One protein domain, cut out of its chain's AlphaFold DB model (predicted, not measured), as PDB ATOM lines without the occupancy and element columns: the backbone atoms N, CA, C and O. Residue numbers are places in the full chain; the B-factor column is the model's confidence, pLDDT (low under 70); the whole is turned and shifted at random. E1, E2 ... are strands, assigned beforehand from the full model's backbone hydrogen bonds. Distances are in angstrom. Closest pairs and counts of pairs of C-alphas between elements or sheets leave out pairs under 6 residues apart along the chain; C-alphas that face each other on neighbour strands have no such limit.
ATOM      1  N   GLY A 165     -19.409  88.485  81.628       98.12
ATOM      2  CA  GLY A 165     -17.968  88.474  81.839       98.12
ATOM      3  C   GLY A 165     -17.341  87.183  81.315       98.12
ATOM      4  O   GLY A 165     -18.036  86.207  81.016       98.12
ATOM      5  N   VAL A 166     -16.016  87.192  81.207       98.38
ATOM      6  CA  VAL A 166     -15.185  86.052  80.798       98.38
ATOM      7  C   VAL A 166     -14.321  85.638  81.984       98.38
ATOM      8  O   VAL A 166     -13.751  86.500  82.646       98.38
ATOM      9  N   ILE A 167     -14.224  84.346  82.280       98.12
ATOM     10  CA  ILE A 167     -13.398  83.812  83.375       98.12
ATOM     11  C   ILE A 167     -12.645  82.572  82.900       98.12
ATOM     12  O   ILE A 167     -13.177  81.801  82.103       98.12
ATOM     13  N   GLY A 168     -11.427  82.348  83.390       97.12
ATOM     14  CA  GLY A 168     -10.614  81.212  82.966       97.12
ATOM     15  C   GLY A 168      -9.120  81.427  83.120       97.12
ATOM     16  O   GLY A 168      -8.658  82.559  83.237       97.12
ATOM     17  N   ALA A 169      -8.355  80.337  83.052       93.88
ATOM     18  CA  ALA A 169      -6.891  80.368  83.052       93.88
ATOM     19  C   ALA A 169      -6.314  81.235  81.916       93.88
ATOM     20  O   ALA A 169      -5.286  81.869  82.111       93.88
ATOM     21  N   ALA A 170      -7.019  81.312  80.781       95.81
ATOM     22  CA  ALA A 170      -6.683  82.184  79.657       95.81
ATOM     23  C   ALA A 170      -7.020  83.675  79.859       95.81
ATOM     24  O   ALA A 170      -6.818  84.449  78.933       95.81
ATOM     25  N   THR A 171      -7.590  84.101  80.993       96.62
ATOM     26  CA  THR A 171      -8.072  85.487  81.190       96.62
ATOM     27  C   THR A 171      -7.227  86.253  82.213       96.62
ATOM     28  O   THR A 171      -6.663  85.618  83.106       96.62
ATOM     29  N   PRO A 172      -7.190  87.603  82.187       92.75
ATOM     30  CA  PRO A 172      -6.337  88.403  83.080       92.75
ATOM     31  C   PRO A 172      -6.572  88.171  84.583       92.75
ATOM     32  O   PRO A 172      -5.685  88.406  85.398       92.75
ATOM     33  N   GLY A 173      -7.777  87.724  84.963       86.00
ATOM     34  CA  GLY A 173      -8.143  87.378  86.343       86.00
ATOM     35  C   GLY A 173      -7.950  85.901  86.711       86.00
ATOM     36  O   GLY A 173      -8.174  85.524  87.867       86.00
ATOM     37  N   GLY A 174      -7.575  85.041  85.763       92.06
ATOM     38  CA  GLY A 174      -7.531  83.595  85.959       92.06
ATOM     39  C   GLY A 174      -8.898  83.038  86.382       92.06
ATOM     40  O   GLY A 174      -9.940  83.345  85.805       92.06
ATOM     41  N   LEU A 175      -8.899  82.243  87.454       90.06
ATOM     42  CA  LEU A 175     -10.115  81.758  88.121       90.06
ATOM     43  C   LEU A 175     -10.540  82.624  89.328       90.06
ATOM     44  O   LEU A 175     -11.445  82.235  90.061       90.06
ATOM     45  N   SER A 176      -9.892  83.772  89.571       89.00
ATOM     46  CA  SER A 176     -10.159  84.602  90.763       89.00
ATOM     47  C   SER A 176     -11.365  85.542  90.624       89.00
ATOM     48  O   SER A 176     -11.917  85.983  91.631       89.00
ATOM     49  N   GLY A 177     -11.807  85.816  89.395       89.81
ATOM     50  CA  GLY A 177     -12.969  86.648  89.079       89.81
ATOM     51  C   GLY A 177     -13.147  86.787  87.567       89.81
ATOM     52  O   GLY A 177     -12.245  86.429  86.810       89.81
ATOM     53  N   SER A 178     -14.300  87.288  87.111       96.06
ATOM     54  CA  SER A 178     -14.510  87.517  85.675       96.06
ATOM     55  C   SER A 178     -13.884  88.837  85.225       96.06
ATOM     56  O   SER A 178     -14.012  89.862  85.893       96.06
ATOM     57  N   THR A 179     -13.310  88.858  84.028       97.50
ATOM     58  CA  THR A 179     -13.111  90.092  83.269       97.50
ATOM     59  C   THR A 179     -14.456  90.518  82.682       97.50
ATOM     60  O   THR A 179     -15.035  89.812  81.856       97.50
ATOM     61  N   ALA A 180     -14.989  91.651  83.141       97.12
ATOM     62  CA  ALA A 180     -16.297  92.146  82.716       97.12
ATOM     63  C   ALA A 180     -16.319  92.554  81.229       97.12
ATOM     64  O   ALA A 180     -15.324  93.046  80.689       97.12
ATOM     65  N   LEU A 181     -17.479  92.389  80.589       98.50
ATOM     66  CA  LEU A 181     -17.797  92.950  79.278       98.50
ATOM     67  C   LEU A 181     -18.680  94.192  79.457       98.50
ATOM     68  O   LEU A 181     -19.655  94.176  80.208       98.50
ATOM     69  N   THR A 182     -18.356  95.271  78.749       98.50
ATOM     70  CA  THR A 182     -19.082  96.544  78.848       98.50
ATOM     71  C   THR A 182     -20.445  96.428  78.174       98.50
ATOM     72  O   THR A 182     -20.511  96.169  76.974       98.50
ATOM     73  N   GLU A 183     -21.524  96.636  78.931       98.19
ATOM     74  CA  GLU A 183     -22.899  96.675  78.419       98.19
ATOM     75  C   GLU A 183     -23.087  97.849  77.437       98.19
ATOM     76  O   GLU A 183     -22.730  98.992  77.729       98.19
ATOM     77  N   GLY A 184     -23.613  97.549  76.249       97.62
ATOM     78  CA  GLY A 184     -23.876  98.512  75.184       97.62
ATOM     79  C   GLY A 184     -25.204  99.255  75.347       97.62
ATOM     80  O   GLY A 184     -25.818  99.290  76.411       97.62
ATOM     81  N   THR A 185     -25.678  99.865  74.259       97.69
ATOM     82  CA  THR A 185     -26.971 100.564  74.252       97.69
ATOM     83  C   THR A 185     -28.125  99.590  74.497       97.69
ATOM     84  O   THR A 185     -28.219  98.556  73.837       97.69
ATOM     85  N   PHE A 186     -29.037  99.954  75.401       98.56
ATOM     86  CA  PHE A 186     -30.269  99.206  75.637       98.56
ATOM     87  C   PHE A 186     -31.155  99.145  74.385       98.56
ATOM     88  O   PHE A 186     -31.452 100.169  73.765       98.56
ATOM     89  N   GLY A 187     -31.620  97.941  74.052       98.31
ATOM     90  CA  GLY A 187     -32.554  97.684  72.966       98.31
ATOM     91  C   GLY A 187     -33.454  96.498  73.299       98.31
ATOM     92  O   GLY A 187     -32.992  95.466  73.774       98.31
ATOM     93  N   LEU A 188     -34.754  96.640  73.033       98.50
ATOM     94  CA  LEU A 188     -35.748  95.602  73.333       98.50
ATOM     95  C   LEU A 188     -35.634  94.353  72.443       98.50
ATOM     96  O   LEU A 188     -36.096  93.283  72.828       98.50
ATOM     97  N   GLU A 189     -35.019  94.483  71.268       98.25
ATOM     98  CA  GLU A 189     -34.804  93.375  70.328       98.25
ATOM     99  C   GLU A 189     -33.360  92.856  70.315       98.25
ATOM    100  O   GLU A 189     -33.127  91.733  69.863       98.25
ATOM    101  N   SER A 190     -32.389  93.644  70.788       98.31
ATOM    102  CA  SER A 190     -30.975  93.265  70.814       98.31
ATOM    103  C   SER A 190     -30.148  94.095  71.794       98.31
ATOM    104  O   SER A 190     -30.423  95.271  72.025       98.31
ATOM    105  N   MET A 191     -29.105  93.471  72.347       98.69
ATOM    106  CA  MET A 191     -28.111  94.095  73.224       98.69
ATOM    107  C   MET A 191     -26.733  93.476  72.980       98.69
ATOM    108  O   MET A 191     -26.627  92.292  72.655       98.69
ATOM    109  N   THR A 192     -25.673  94.258  73.162       98.56
ATOM    110  CA  THR A 192     -24.280  93.812  73.020       98.56
ATOM    111  C   THR A 192     -23.495  94.091  74.294       98.56
ATOM    112  O   THR A 192     -23.775  95.051  75.007       98.56
ATOM    113  N   PHE A 193     -22.507  93.248  74.579       98.75
ATOM    114  CA  PHE A 193     -21.587  93.375  75.703       98.75
ATOM    115  C   PHE A 193     -20.177  93.122  75.174       98.75
ATOM    116  O   PHE A 193     -19.943  92.067  74.586       98.75
ATOM    117  N   GLN A 194     -19.248  94.065  75.336       98.62
ATOM    118  CA  GLN A 194     -17.941  93.997  74.671       98.62
ATOM    119  C   GLN A 194     -16.780  94.464  75.554       98.62
ATOM    120  O   GLN A 194     -16.911  95.423  76.312       98.62
ATOM    121  N   THR A 195     -15.625  93.825  75.373       98.38
ATOM    122  CA  THR A 195     -14.315  94.333  75.799       98.38
ATOM    123  C   THR A 195     -13.328  94.162  74.645       98.38
ATOM    124  O   THR A 195     -13.276  93.105  74.020       98.38
ATOM    125  N   THR A 196     -12.582  95.222  74.343       98.12
ATOM    126  CA  THR A 196     -11.500  95.268  73.343       98.12
ATOM    127  C   THR A 196     -10.149  95.184  74.039       98.12
ATOM    128  O   THR A 196     -10.049  95.609  75.189       98.12
ATOM    129  N   GLU A 197      -9.107  94.729  73.338       96.94
ATOM    130  CA  GLU A 197      -7.752  94.588  73.890       96.94
ATOM    131  C   GLU A 197      -7.719  93.752  75.187       96.94
ATOM    132  O   GLU A 197      -6.964  94.033  76.115       96.94
ATOM    133  N   MET A 198      -8.556  92.711  75.265       97.56
ATOM    134  CA  MET A 198      -8.480  91.728  76.343       97.56
ATOM    135  C   MET A 198      -7.241  90.862  76.130       97.56
ATOM    136  O   MET A 198      -7.162  90.137  75.141       97.56
ATOM    137  N   GLU A 199      -6.293  90.929  77.058       95.75
ATOM    138  CA  GLU A 199      -5.136  90.033  77.079       95.75
ATOM    139  C   GLU A 199      -5.614  88.611  77.376       95.75
ATOM    140  O   GLU A 199      -6.159  88.356  78.450       95.75
ATOM    141  N   MET A 200      -5.441  87.692  76.427       95.88
ATOM    142  CA  MET A 200      -5.725  86.276  76.642       95.88
ATOM    143  C   MET A 200      -4.495  85.423  76.359       95.88
ATOM    144  O   MET A 200      -3.835  85.571  75.332       95.88
ATOM    145  N   THR A 201      -4.191  84.518  77.282       92.00
ATOM    146  CA  THR A 201      -3.087  83.553  77.195       92.00
ATOM    147  C   THR A 201      -3.596  82.187  76.730       92.00
ATOM    148  O   THR A 201      -4.803  81.977  76.567       92.00
ATOM    149  N   LEU A 202      -2.689  81.233  76.508       90.38
ATOM    150  CA  LEU A 202      -3.067  79.839  76.272       90.38
ATOM    151  C   LEU A 202      -3.790  79.258  77.497       90.38
ATOM    152  O   LEU A 202      -3.289  79.330  78.620       90.38
ATOM    153  N   GLY A 203      -4.952  78.638  77.284       92.38
ATOM    154  CA  GLY A 203      -5.690  77.966  78.353       92.38
ATOM    155  C   GLY A 203      -7.203  77.996  78.187       92.38
ATOM    156  O   GLY A 203      -7.741  78.408  77.167       92.38
ATOM    157  N   ASP A 204      -7.907  77.555  79.221       97.31
ATOM    158  CA  ASP A 204      -9.362  77.419  79.201       97.31
ATOM    159  C   ASP A 204     -10.084  78.663  79.729       97.31
ATOM    160  O   ASP A 204      -9.614  79.314  80.668       97.31
ATOM    161  N   PHE A 205     -11.270  78.943  79.180       98.50
ATOM    162  CA  PHE A 205     -12.192  79.973  79.649       98.50
ATOM    163  C   PHE A 205     -13.674  79.606  79.467       98.50
ATOM    164  O   PHE A 205     -14.041  78.640  78.796       98.50
ATOM    165  N   LYS A 206     -14.542  80.406  80.086       98.50
ATOM    166  CA  LYS A 206     -16.001  80.392  79.942       98.50
ATOM    167  C   LYS A 206     -16.560  81.807  79.965       98.50
ATOM    168  O   LYS A 206     -15.966  82.713  80.551       98.50
ATOM    169  N   PHE A 207     -17.757  81.966  79.412       98.62
ATOM    170  CA  PHE A 207     -18.591  83.134  79.681       98.62
ATOM    171  C   PHE A 207     -19.461  82.861  80.899       98.62
ATOM    172  O   PHE A 207     -20.017  81.769  81.029       98.62
ATOM    173  N   ARG A 208     -19.646  83.852  81.767       98.19
ATOM    174  CA  ARG A 208     -20.652  83.794  82.831       98.19
ATOM    175  C   ARG A 208     -21.234  85.169  83.099       98.19
ATOM    176  O   ARG A 208     -20.522  86.163  82.962       98.19
ATOM    177  N   TYR A 209     -22.518  85.244  83.437       98.44
ATOM    178  CA  TYR A 209     -23.133  86.525  83.760       98.44
ATOM    179  C   TYR A 209     -23.084  86.822  85.258       98.44
ATOM    180  O   TYR A 209     -23.291  85.947  86.100       98.44
ATOM    181  N   SER A 210     -22.830  88.091  85.573       98.06
ATOM    182  CA  SER A 210     -22.954  88.691  86.900       98.06
ATOM    183  C   SER A 210     -22.155  87.937  87.973       98.06
ATOM    184  O   SER A 210     -22.584  87.846  89.117       98.06
ATOM    185  N   ASP A 211     -21.007  87.370  87.592       96.94
ATOM    186  CA  ASP A 211     -20.110  86.548  88.421       96.94
ATOM    187  C   ASP A 211     -20.700  85.260  89.034       96.94
ATOM    188  O   ASP A 211     -20.031  84.609  89.838       96.94
ATOM    189  N   GLY A 212     -21.893  84.833  88.613       96.88
ATOM    190  CA  GLY A 212     -22.481  83.553  89.020       96.88
ATOM    191  C   GLY A 212     -22.078  82.397  88.102       96.88
ATOM    192  O   GLY A 212     -21.840  82.593  86.910       96.88
ATOM    193  N   TRP A 213     -22.066  81.173  88.623       97.31
ATOM    194  CA  TRP A 213     -22.058  79.928  87.845       97.31
ATOM    195  C   TRP A 213     -23.471  79.402  87.557       97.31
ATOM    196  O   TRP A 213     -23.708  78.825  86.487       97.31
ATOM    197  N   LYS A 214     -24.402  79.599  88.496       96.94
ATOM    198  CA  LYS A 214     -25.771  79.069  88.478       96.94
ATOM    199  C   LYS A 214     -26.700  79.869  89.386       96.94
ATOM    200  O   LYS A 214     -26.234  80.650  90.199       96.94
ATOM    201  N   ILE A 215     -28.011  79.677  89.262       97.38
ATOM    202  CA  ILE A 215     -28.998  80.186  90.224       97.38
ATOM    203  C   ILE A 215     -29.859  79.039  90.723       97.38
ATOM    204  O   ILE A 215     -30.391  78.273  89.918       97.38
ATOM    205  N   GLU A 216     -30.029  78.937  92.040       95.00
ATOM    206  CA  GLU A 216     -31.012  78.038  92.638       95.00
ATOM    207  C   GLU A 216     -32.419  78.621  92.431       95.00
ATOM    208  O   GLU A 216     -32.648  79.813  92.619       95.00
ATOM    209  N   ILE A 217     -33.378  77.811  91.996       92.62
ATOM    210  CA  ILE A 217     -34.762  78.242  91.741       92.62
ATOM    211  C   ILE A 217     -35.656  77.776  92.881       92.62
ATOM    212  O   ILE A 217     -36.429  78.572  93.416       92.62
ATOM    213  N   ASP A 218     -35.483  76.525  93.310       84.06
ATOM    214  CA  ASP A 218     -36.010  76.055  94.583       84.06
ATOM    215  C   ASP A 218     -34.894  75.635  95.543       84.06
ATOM    216  O   ASP A 218     -33.969  74.914  95.171       84.06
ATOM    217  N   THR A 219     -35.025  76.097  96.786       75.31
ATOM    218  CA  THR A 219     -34.101  75.861  97.904       75.31
ATOM    219  C   THR A 219     -34.825  75.249  99.109       75.31
ATOM    220  O   THR A 219     -34.404  75.450 100.249       75.31
ATOM    221  N   THR A 220     -35.987  74.615  98.900       79.06
ATOM    222  CA  THR A 220     -36.834  74.104  99.996       79.06
ATOM    223  C   THR A 220     -36.483  72.677 100.403       79.06
ATOM    224  O   THR A 220     -36.679  72.320 101.567       79.06
ATOM    225  N   ASP A 221     -35.909  71.883  99.494       80.88
ATOM    226  CA  ASP A 221     -35.286  70.605  99.840       80.88
ATOM    227  C   ASP A 221     -33.939  70.838 100.557       80.88
ATOM    228  O   ASP A 221     -33.193  71.771 100.252       80.88
ATOM    229  N   THR A 222     -33.614  69.984 101.526       83.00
ATOM    230  CA  THR A 222     -32.334  70.020 102.245       83.00
ATOM    231  C   THR A 222     -31.225  69.255 101.525       83.00
ATOM    232  O   THR A 222     -30.055  69.428 101.869       83.00
ATOM    233  N   ASN A 223     -31.563  68.427 100.532       83.19
ATOM    234  CA  ASN A 223     -30.611  67.788  99.636       83.19
ATOM    235  C   ASN A 223     -30.345  68.679  98.405       83.19
ATOM    236  O   ASN A 223     -31.251  68.835  97.582       83.19
ATOM    237  N   PRO A 224     -29.125  69.218  98.211       79.38
ATOM    238  CA  PRO A 224     -28.823  70.074  97.064       79.38
ATOM    239  C   PRO A 224     -28.926  69.358  95.709       79.38
ATOM    240  O   PRO A 224     -29.121  70.029  94.697       79.38
ATOM    241  N   ASP A 225     -28.866  68.021  95.683       81.00
ATOM    242  CA  ASP A 225     -29.057  67.227  94.460       81.00
ATOM    243  C   ASP A 225     -30.536  67.152  94.020       81.00
ATOM    244  O   ASP A 225     -30.836  66.771  92.888       81.00
ATOM    245  N   ASN A 226     -31.476  67.516  94.902       82.44
ATOM    246  CA  ASN A 226     -32.905  67.605  94.585       82.44
ATOM    247  C   ASN A 226     -33.319  69.018  94.140       82.44
ATOM    248  O   ASN A 226     -34.455  69.219  93.712       82.44
ATOM    249  N   HIS A 227     -32.429  70.009  94.262       88.38
ATOM    250  CA  HIS A 227     -32.721  71.388  93.879       88.38
ATOM    251  C   HIS A 227     -32.920  71.520  92.367       88.38
ATOM    252  O   HIS A 227     -32.285  70.841  91.555       88.38
ATOM    253  N   VAL A 228     -33.755  72.483  91.986       93.56
ATOM    254  CA  VAL A 228     -33.819  72.969  90.606       93.56
ATOM    255  C   VAL A 228     -32.888  74.167  90.498       93.56
ATOM    256  O   VAL A 228     -33.065  75.149  91.218       93.56
ATOM    257  N   LYS A 229     -31.887  74.081  89.623       95.62
ATOM    258  CA  LYS A 229     -30.861  75.107  89.416       95.62
ATOM    259  C   LYS A 229     -30.700  75.374  87.922       95.62
ATOM    260  O   LYS A 229     -30.757  74.443  87.126       95.62
ATOM    261  N   VAL A 230     -30.466  76.622  87.532       97.12
ATOM    262  CA  VAL A 230     -30.220  77.008  86.131       97.12
ATOM    263  C   VAL A 230     -28.790  77.510  85.963       97.12
ATOM    264  O   VAL A 230     -28.269  78.198  86.839       97.12
ATOM    265  N   ASN A 231     -28.136  77.173  84.851       98.12
ATOM    266  CA  ASN A 231     -26.794  77.669  84.544       98.12
ATOM    267  C   ASN A 231     -26.819  79.180  84.240       98.12
ATOM    268  O   ASN A 231     -27.667  79.649  83.485       98.12
ATOM    269  N   THR A 232     -25.831  79.924  84.742       98.25
ATOM    270  CA  THR A 232     -25.554  81.324  84.343       98.25
ATOM    271  C   THR A 232     -24.261  81.458  83.536       98.25
ATOM    272  O   THR A 232     -23.790  82.564  83.262       98.25
ATOM    273  N   ASN A 233     -23.673  80.317  83.163       98.31
ATOM    274  CA  ASN A 233     -22.433  80.201  82.408       98.31
ATOM    275  C   ASN A 233     -22.650  79.480  81.071       98.31
ATOM    276  O   ASN A 233     -23.438  78.534  80.989       98.31
ATOM    277  N   TYR A 234     -21.901  79.901  80.054       98.44
ATOM    278  CA  TYR A 234     -21.796  79.235  78.762       98.44
ATOM    279  C   TYR A 234     -20.384  78.684  78.554       98.44
ATOM    280  O   TYR A 234     -19.383  79.371  78.775       98.44
ATOM    281  N   GLY A 235     -20.343  77.440  78.087       97.81
ATOM    282  CA  GLY A 235     -19.157  76.744  77.601       97.81
ATOM    283  C   GLY A 235     -19.388  76.186  76.193       97.81
ATOM    284  O   GLY A 235     -20.238  76.690  75.458       97.81
ATOM    285  N   GLY A 236     -18.682  75.116  75.828       97.44
ATOM    286  CA  GLY A 236     -18.763  74.479  74.513       97.44
ATOM    287  C   GLY A 236     -17.778  75.105  73.530       97.44
ATOM    288  O   GLY A 236     -16.579  74.847  73.602       97.44
ATOM    289  N   SER A 237     -18.263  75.934  72.606       97.69
ATOM    290  CA  SER A 237     -17.399  76.719  71.715       97.69
ATOM    291  C   SER A 237     -17.961  78.120  71.493       97.69
ATOM    292  O   SER A 237     -19.156  78.342  71.655       97.69
ATOM    293  N   VAL A 238     -17.129  79.071  71.056       97.81
ATOM    294  CA  VAL A 238     -17.578  80.447  70.748       97.81
ATOM    295  C   VAL A 238     -18.704  80.463  69.698       97.81
ATOM    296  O   VAL A 238     -19.610  81.288  69.778       97.81
ATOM    297  N   ALA A 239     -18.680  79.528  68.741       96.75
ATOM    298  CA  ALA A 239     -19.691  79.405  67.686       96.75
ATOM    299  C   ALA A 239     -20.950  78.614  68.104       96.75
ATOM    300  O   ALA A 239     -21.980  78.719  67.441       96.75
ATOM    301  N   GLU A 240     -20.873  77.823  69.176       96.75
ATOM    302  CA  GLU A 240     -21.958  76.984  69.695       96.75
ATOM    303  C   GLU A 240     -21.885  76.985  71.229       96.75
ATOM    304  O   GLU A 240     -21.245  76.127  71.849       96.75
ATOM    305  N   LEU A 241     -22.496  78.011  71.828       97.44
ATOM    306  CA  LEU A 241     -22.555  78.203  73.274       97.44
ATOM    307  C   LEU A 241     -23.523  77.200  73.911       97.44
ATOM    308  O   LEU A 241     -24.678  77.082  73.504       97.44
ATOM    309  N   VAL A 242     -23.072  76.525  74.966       96.50
ATOM    310  CA  VAL A 242     -23.849  75.508  75.685       96.50
ATOM    311  C   VAL A 242     -23.998  75.915  77.157       96.50
ATOM    312  O   VAL A 242     -22.970  76.067  77.827       96.50
ATOM    313  N   PRO A 243     -25.228  76.080  77.696       96.44
ATOM    314  CA  PRO A 243     -25.435  76.342  79.122       96.44
ATOM    315  C   PRO A 243     -24.790  75.237  79.960       96.44
ATOM    316  O   PRO A 243     -25.089  74.057  79.758       96.44
ATOM    317  N   GLY A 244     -23.878  75.613  80.857       96.81
ATOM    318  CA  GLY A 244     -23.137  74.666  81.694       96.81
ATOM    319  C   GLY A 244     -22.171  73.732  80.953       96.81
ATOM    320  O   GLY A 244     -21.617  72.840  81.588       96.81
ATOM    321  N   GLY A 245     -21.956  73.912  79.641       96.62
ATOM    322  CA  GLY A 245     -21.089  73.050  78.824       96.62
ATOM    323  C   GLY A 245     -19.613  73.091  79.229       96.62
ATOM    324  O   GLY A 245     -19.230  73.867  80.101       96.62
ATOM    325  N   ASP A 246     -18.775  72.275  78.589       97.50
ATOM    326  CA  ASP A 246     -17.333  72.193  78.882       97.50
ATOM    327  C   ASP A 246     -16.600  73.532  78.665       97.50
ATOM    328  O   ASP A 246     -17.137  74.460  78.058       97.50
ATOM    329  N   ASN A 247     -15.373  73.669  79.167       98.06
ATOM    330  CA  ASN A 247     -14.585  74.883  78.941       98.06
ATOM    331  C   ASN A 247     -14.324  75.127  77.446       98.06
ATOM    332  O   ASN A 247     -14.146  74.189  76.669       98.06
ATOM    333  N   ILE A 248     -14.241  76.400  77.063       98.56
ATOM    334  CA  ILE A 248     -13.763  76.818  75.748       98.56
ATOM    335  C   ILE A 248     -12.244  76.966  75.845       98.56
ATOM    336  O   ILE A 248     -11.748  77.690  76.706       98.56
ATOM    337  N   ASN A 249     -11.498  76.295  74.972       97.06
ATOM    338  CA  ASN A 249     -10.045  76.421  74.936       97.06
ATOM    339  C   ASN A 249      -9.622  77.616  74.065       97.06
ATOM    340  O   ASN A 249     -10.043  77.724  72.911       97.06
ATOM    341  N   ASN A 250      -8.782  78.495  74.610       96.69
ATOM    342  CA  ASN A 250      -8.056  79.511  73.861       96.69
ATOM    343  C   ASN A 250      -6.697  78.942  73.427       96.69
ATOM    344  O   ASN A 250      -5.822  78.694  74.259       96.69
ATOM    345  N   ALA A 251      -6.551  78.712  72.121       92.69
ATOM    346  CA  ALA A 251      -5.418  77.997  71.527       92.69
ATOM    347  C   ALA A 251      -4.281  78.911  71.027       92.69
ATOM    348  O   ALA A 251      -3.243  78.407  70.606       92.69
ATOM    349  N   GLU A 252      -4.472  80.231  71.059       91.25
ATOM    350  CA  GLU A 252      -3.485  81.241  70.660       91.25
ATOM    351  C   GLU A 252      -3.474  82.344  71.727       91.25
ATOM    352  O   GLU A 252      -4.536  82.799  72.147       91.25
ATOM    353  N   SER A 253      -2.304  82.787  72.189       91.69
ATOM    354  CA  SER A 253      -2.223  83.984  73.031       91.69
ATOM    355  C   SER A 253      -2.351  85.248  72.174       91.69
ATOM    356  O   SER A 253      -2.028  85.242  70.983       91.69
ATOM    357  N   GLY A 254      -2.868  86.341  72.733       94.19
ATOM    358  CA  GLY A 254      -3.054  87.596  72.002       94.19
ATOM    359  C   GLY A 254      -3.905  88.631  72.731       94.19
ATOM    360  O   GLY A 254      -4.474  88.369  73.790       94.19
ATOM    361  N   TYR A 255      -4.027  89.804  72.116       97.50
ATOM    362  CA  TYR A 255      -5.105  90.748  72.401       97.50
ATOM    363  C   TYR A 255      -6.367  90.319  71.654       97.50
ATOM    364  O   TYR A 255      -6.299  89.920  70.488       97.50
ATOM    365  N   TYR A 256      -7.521  90.414  72.315       98.50
ATOM    366  CA  TYR A 256      -8.813  90.030  71.756       98.50
ATOM    367  C   TYR A 256      -9.877  91.116  71.913       98.50
ATOM    368  O   TYR A 256     -10.005  91.761  72.955       98.50
ATOM    369  N   THR A 257     -10.727  91.242  70.894       98.62
ATOM    370  CA  THR A 257     -12.070  91.802  71.043       98.62
ATOM    371  C   THR A 257     -13.046  90.667  71.323       98.62
ATOM    372  O   THR A 257     -13.314  89.819  70.470       98.62
ATOM    373  N   VAL A 258     -13.589  90.661  72.538       98.69
ATOM    374  CA  VAL A 258     -14.572  89.679  72.998       98.69
ATOM    375  C   VAL A 258     -15.941  90.333  73.035       98.69
ATOM    376  O   VAL A 258     -16.115  91.368  73.682       98.69
ATOM    377  N   THR A 259     -16.923  89.739  72.355       98.69
ATOM    378  CA  THR A 259     -18.297  90.257  72.324       98.69
ATOM    379  C   THR A 259     -19.299  89.157  72.646       98.69
ATOM    380  O   THR A 259     -19.323  88.126  71.982       98.69
ATOM    381  N   MET A 260     -20.180  89.405  73.613       98.69
ATOM    382  CA  MET A 260     -21.421  88.655  73.813       98.69
ATOM    383  C   MET A 260     -22.575  89.482  73.244       98.69
ATOM    384  O   MET A 260     -22.727  90.655  73.579       98.69
ATOM    385  N   SER A 261     -23.393  88.895  72.378       98.50
ATOM    386  CA  SER A 261     -24.565  89.550  71.789       98.50
ATOM    387  C   SER A 261     -25.825  88.773  72.132       98.50
ATOM    388  O   SER A 261     -25.852  87.555  72.023       98.50
ATOM    389  N   TRP A 262     -26.888  89.471  72.510       98.69
ATOM    390  CA  TRP A 262     -28.226  88.905  72.623       98.69
ATOM    391  C   TRP A 262     -29.134  89.518  71.560       98.69
ATOM    392  O   TRP A 262     -29.070  90.719  71.288       98.69
ATOM    393  N   SER A 263     -30.013  88.703  70.984       98.31
ATOM    394  CA  SER A 263     -31.169  89.182  70.227       98.31
ATOM    395  C   SER A 263     -32.409  88.368  70.562       98.31
ATOM    396  O   SER A 263     -32.330  87.152  70.736       98.31
ATOM    397  N   LEU A 264     -33.573  89.013  70.576       97.31
ATOM    398  CA  LEU A 264     -34.856  88.370  70.867       97.31
ATOM    399  C   LEU A 264     -35.166  87.204  69.907       97.31
ATOM    400  O   LEU A 264     -35.829  86.246  70.295       97.31
ATOM    401  N   ALA A 265     -34.672  87.278  68.667       94.69
ATOM    402  CA  ALA A 265     -34.879  86.260  67.639       94.69
ATOM    403  C   ALA A 265     -33.918  85.057  67.730       94.69
ATOM    404  O   ALA A 265     -34.329  83.948  67.403       94.69
ATOM    405  N   ASN A 266     -32.658  85.261  68.139       94.19
ATOM    406  CA  ASN A 266     -31.610  84.226  68.064       94.19
ATOM    407  C   ASN A 266     -31.018  83.829  69.429       94.19
ATOM    408  O   ASN A 266     -30.150  82.963  69.482       94.19
ATOM    409  N   GLY A 267     -31.452  84.459  70.522       96.62
ATOM    410  CA  GLY A 267     -30.853  84.272  71.841       96.62
ATOM    411  C   GLY A 267     -29.453  84.880  71.937       96.62
ATOM    412  O   GLY A 267     -29.170  85.912  71.321       96.62
ATOM    413  N   THR A 268     -28.603  84.249  72.748       98.06
ATOM    414  CA  THR A 268     -27.239  84.698  73.061       98.06
ATOM    415  C   THR A 268     -26.210  84.051  72.131       98.06
ATOM    416  O   THR A 268     -26.219  82.839  71.932       98.06
ATOM    417  N   THR A 269     -25.288  84.851  71.599       98.38
ATOM    418  CA  THR A 269     -24.166  84.445  70.742       98.38
ATOM    419  C   THR A 269     -22.870  85.122  71.195       98.38
ATOM    420  O   THR A 269     -22.907  86.137  71.893       98.38
ATOM    421  N   ALA A 270     -21.718  84.579  70.794       98.56
ATOM    422  CA  ALA A 270     -20.405  85.147  71.096       98.56
ATOM    423  C   ALA A 270     -19.563  85.367  69.832       98.56
ATOM    424  O   ALA A 270     -19.699  84.649  68.841       98.56
ATOM    425  N   THR A 271     -18.640  86.324  69.898       98.38
ATOM    426  CA  THR A 271     -17.476  86.411  69.013       98.38
ATOM    427  C   THR A 271     -16.207  86.610  69.835       98.38
ATOM    428  O   THR A 271     -16.209  87.275  70.874       98.38
ATOM    429  N   LEU A 272     -15.119  86.015  69.351       98.12
ATOM    430  CA  LEU A 272     -13.774  86.127  69.900       98.12
ATOM    431  C   LEU A 272     -12.841  86.430  68.723       98.12
ATOM    432  O   LEU A 272     -12.554  85.544  67.920       98.12
ATOM    433  N   GLU A 273     -12.447  87.692  68.573       98.19
ATOM    434  CA  GLU A 273     -11.615  88.170  67.465       98.19
ATOM    435  C   GLU A 273     -10.233  88.555  67.993       98.19
ATOM    436  O   GLU A 273     -10.124  89.470  68.806       98.19
ATOM    437  N   ARG A 274      -9.178  87.866  67.539       97.25
ATOM    438  CA  ARG A 274      -7.787  88.197  67.882       97.25
ATOM    439  C   ARG A 274      -7.383  89.484  67.156       97.25
ATOM    440  O   ARG A 274      -7.366  89.506  65.926       97.25
ATOM    441  N   THR A 275      -7.073  90.544  67.899       97.69
ATOM    442  CA  THR A 275      -6.706  91.869  67.370       97.69
ATOM    443  C   THR A 275      -5.198  92.096  67.280       97.69
ATOM    444  O   THR A 275      -4.764  92.912  66.466       97.69
ATOM    445  N   GLY A 276      -4.389  91.356  68.044       93.31
ATOM    446  CA  GLY A 276      -2.931  91.471  68.009       93.31
ATOM    447  C   GLY A 276      -2.207  90.420  68.847       93.31
ATOM    448  O   GLY A 276      -2.832  89.600  69.517       93.31
ATOM    449  N   ASP A 277      -0.879  90.457  68.799       90.62
ATOM    450  CA  ASP A 277       0.003  89.634  69.628       90.62
ATOM    451  C   ASP A 277       0.192  90.281  71.010       90.62
ATOM    452  O   ASP A 277       0.226  91.510  71.114       90.62
TER     453      ASP A 277
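This is residues 165 to 277 of the 402 residues of an uncharacterized protein of Salinivirgaceae bacterium (UniProt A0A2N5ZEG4). What shape do these atoms make? Two sheets stand partly face to face as a sandwich with crossed strands: a small branched sheet of E1, E3, E6, E7 and E8, and a longer, twisted one of E2, E9 and E10, while the thin hairpin E4 and E5, with the loop of residues 217 to 228, makes an arm at one end. What is it built of, and how large is it? The printed part has 113 residues, with no named helix and ten strands, E1 to E10 in chain order; the class is all strand, and the three-stranded sheet runs E2, E9, E10, all antiparallel. It is compact, with a radius of gyration of the C-alphas of 15.1 A, and spans 50 by 33 by 21 A, only just elongated.

Where do the first strands lie? E1, residues 165 to 168, begins at C-alpha 165 (-17.968, 88.474, 81.839). E2, residues 190 to 200, is 26.8 A long and bends by 73 degrees at residue 197; E3, residues 203 to 209, is 20.2 A long. Which strands follow? E4 is residues 214 to 216, E5 229 to 231, E6 233 to 237, E7 240 to 243 and E8 248 to 250. E9, residues 254 to 263, is 28.2 A long, and E10, residues 267 to 276, is 29.1 A long and ends at C-alpha 276 (-2.931, 91.471, 68.009).

How is the branched sheet joined? E1 lies on one side of E3, antiparallel, with N 167 and O 206 2.9 A apart; on the other side of E3 lie E6, with N 234 and O 207 2.8 A apart, and E8, with N 205 and O 248 2.8 A apart, both antiparallel to E3. E6 and E7 form a hairpin, with N 242 and O 235 2.9 A apart. What pairs in the other sheets? E9 is the inner strand, antiparallel to E2, with N 193 and O 260 2.8 A apart, and in a hairpin with E10, with N 261 and O 269 2.8 A apart. In the hairpin E4 and E5, N 215 and O 230 are 2.9 A apart. How do the two sheets of the sandwich stand? Their facing parts are 10.9 A centre to centre, with strands at 39 degrees; the closest C-alphas of E7 and E10, those of Leu 241 and Thr 269, are 6.9 A apart.

How far does it reach? The two C-alphas farthest apart, those of Thr 220 and Asp 277, are 50.2 A apart. Which links are long, and is anything missing or uncertain? The links E1 to E2 and E4 to E5 are long, and the printed part has no cut. Its mean pLDDT is 95.2, and no printed residue is under 70.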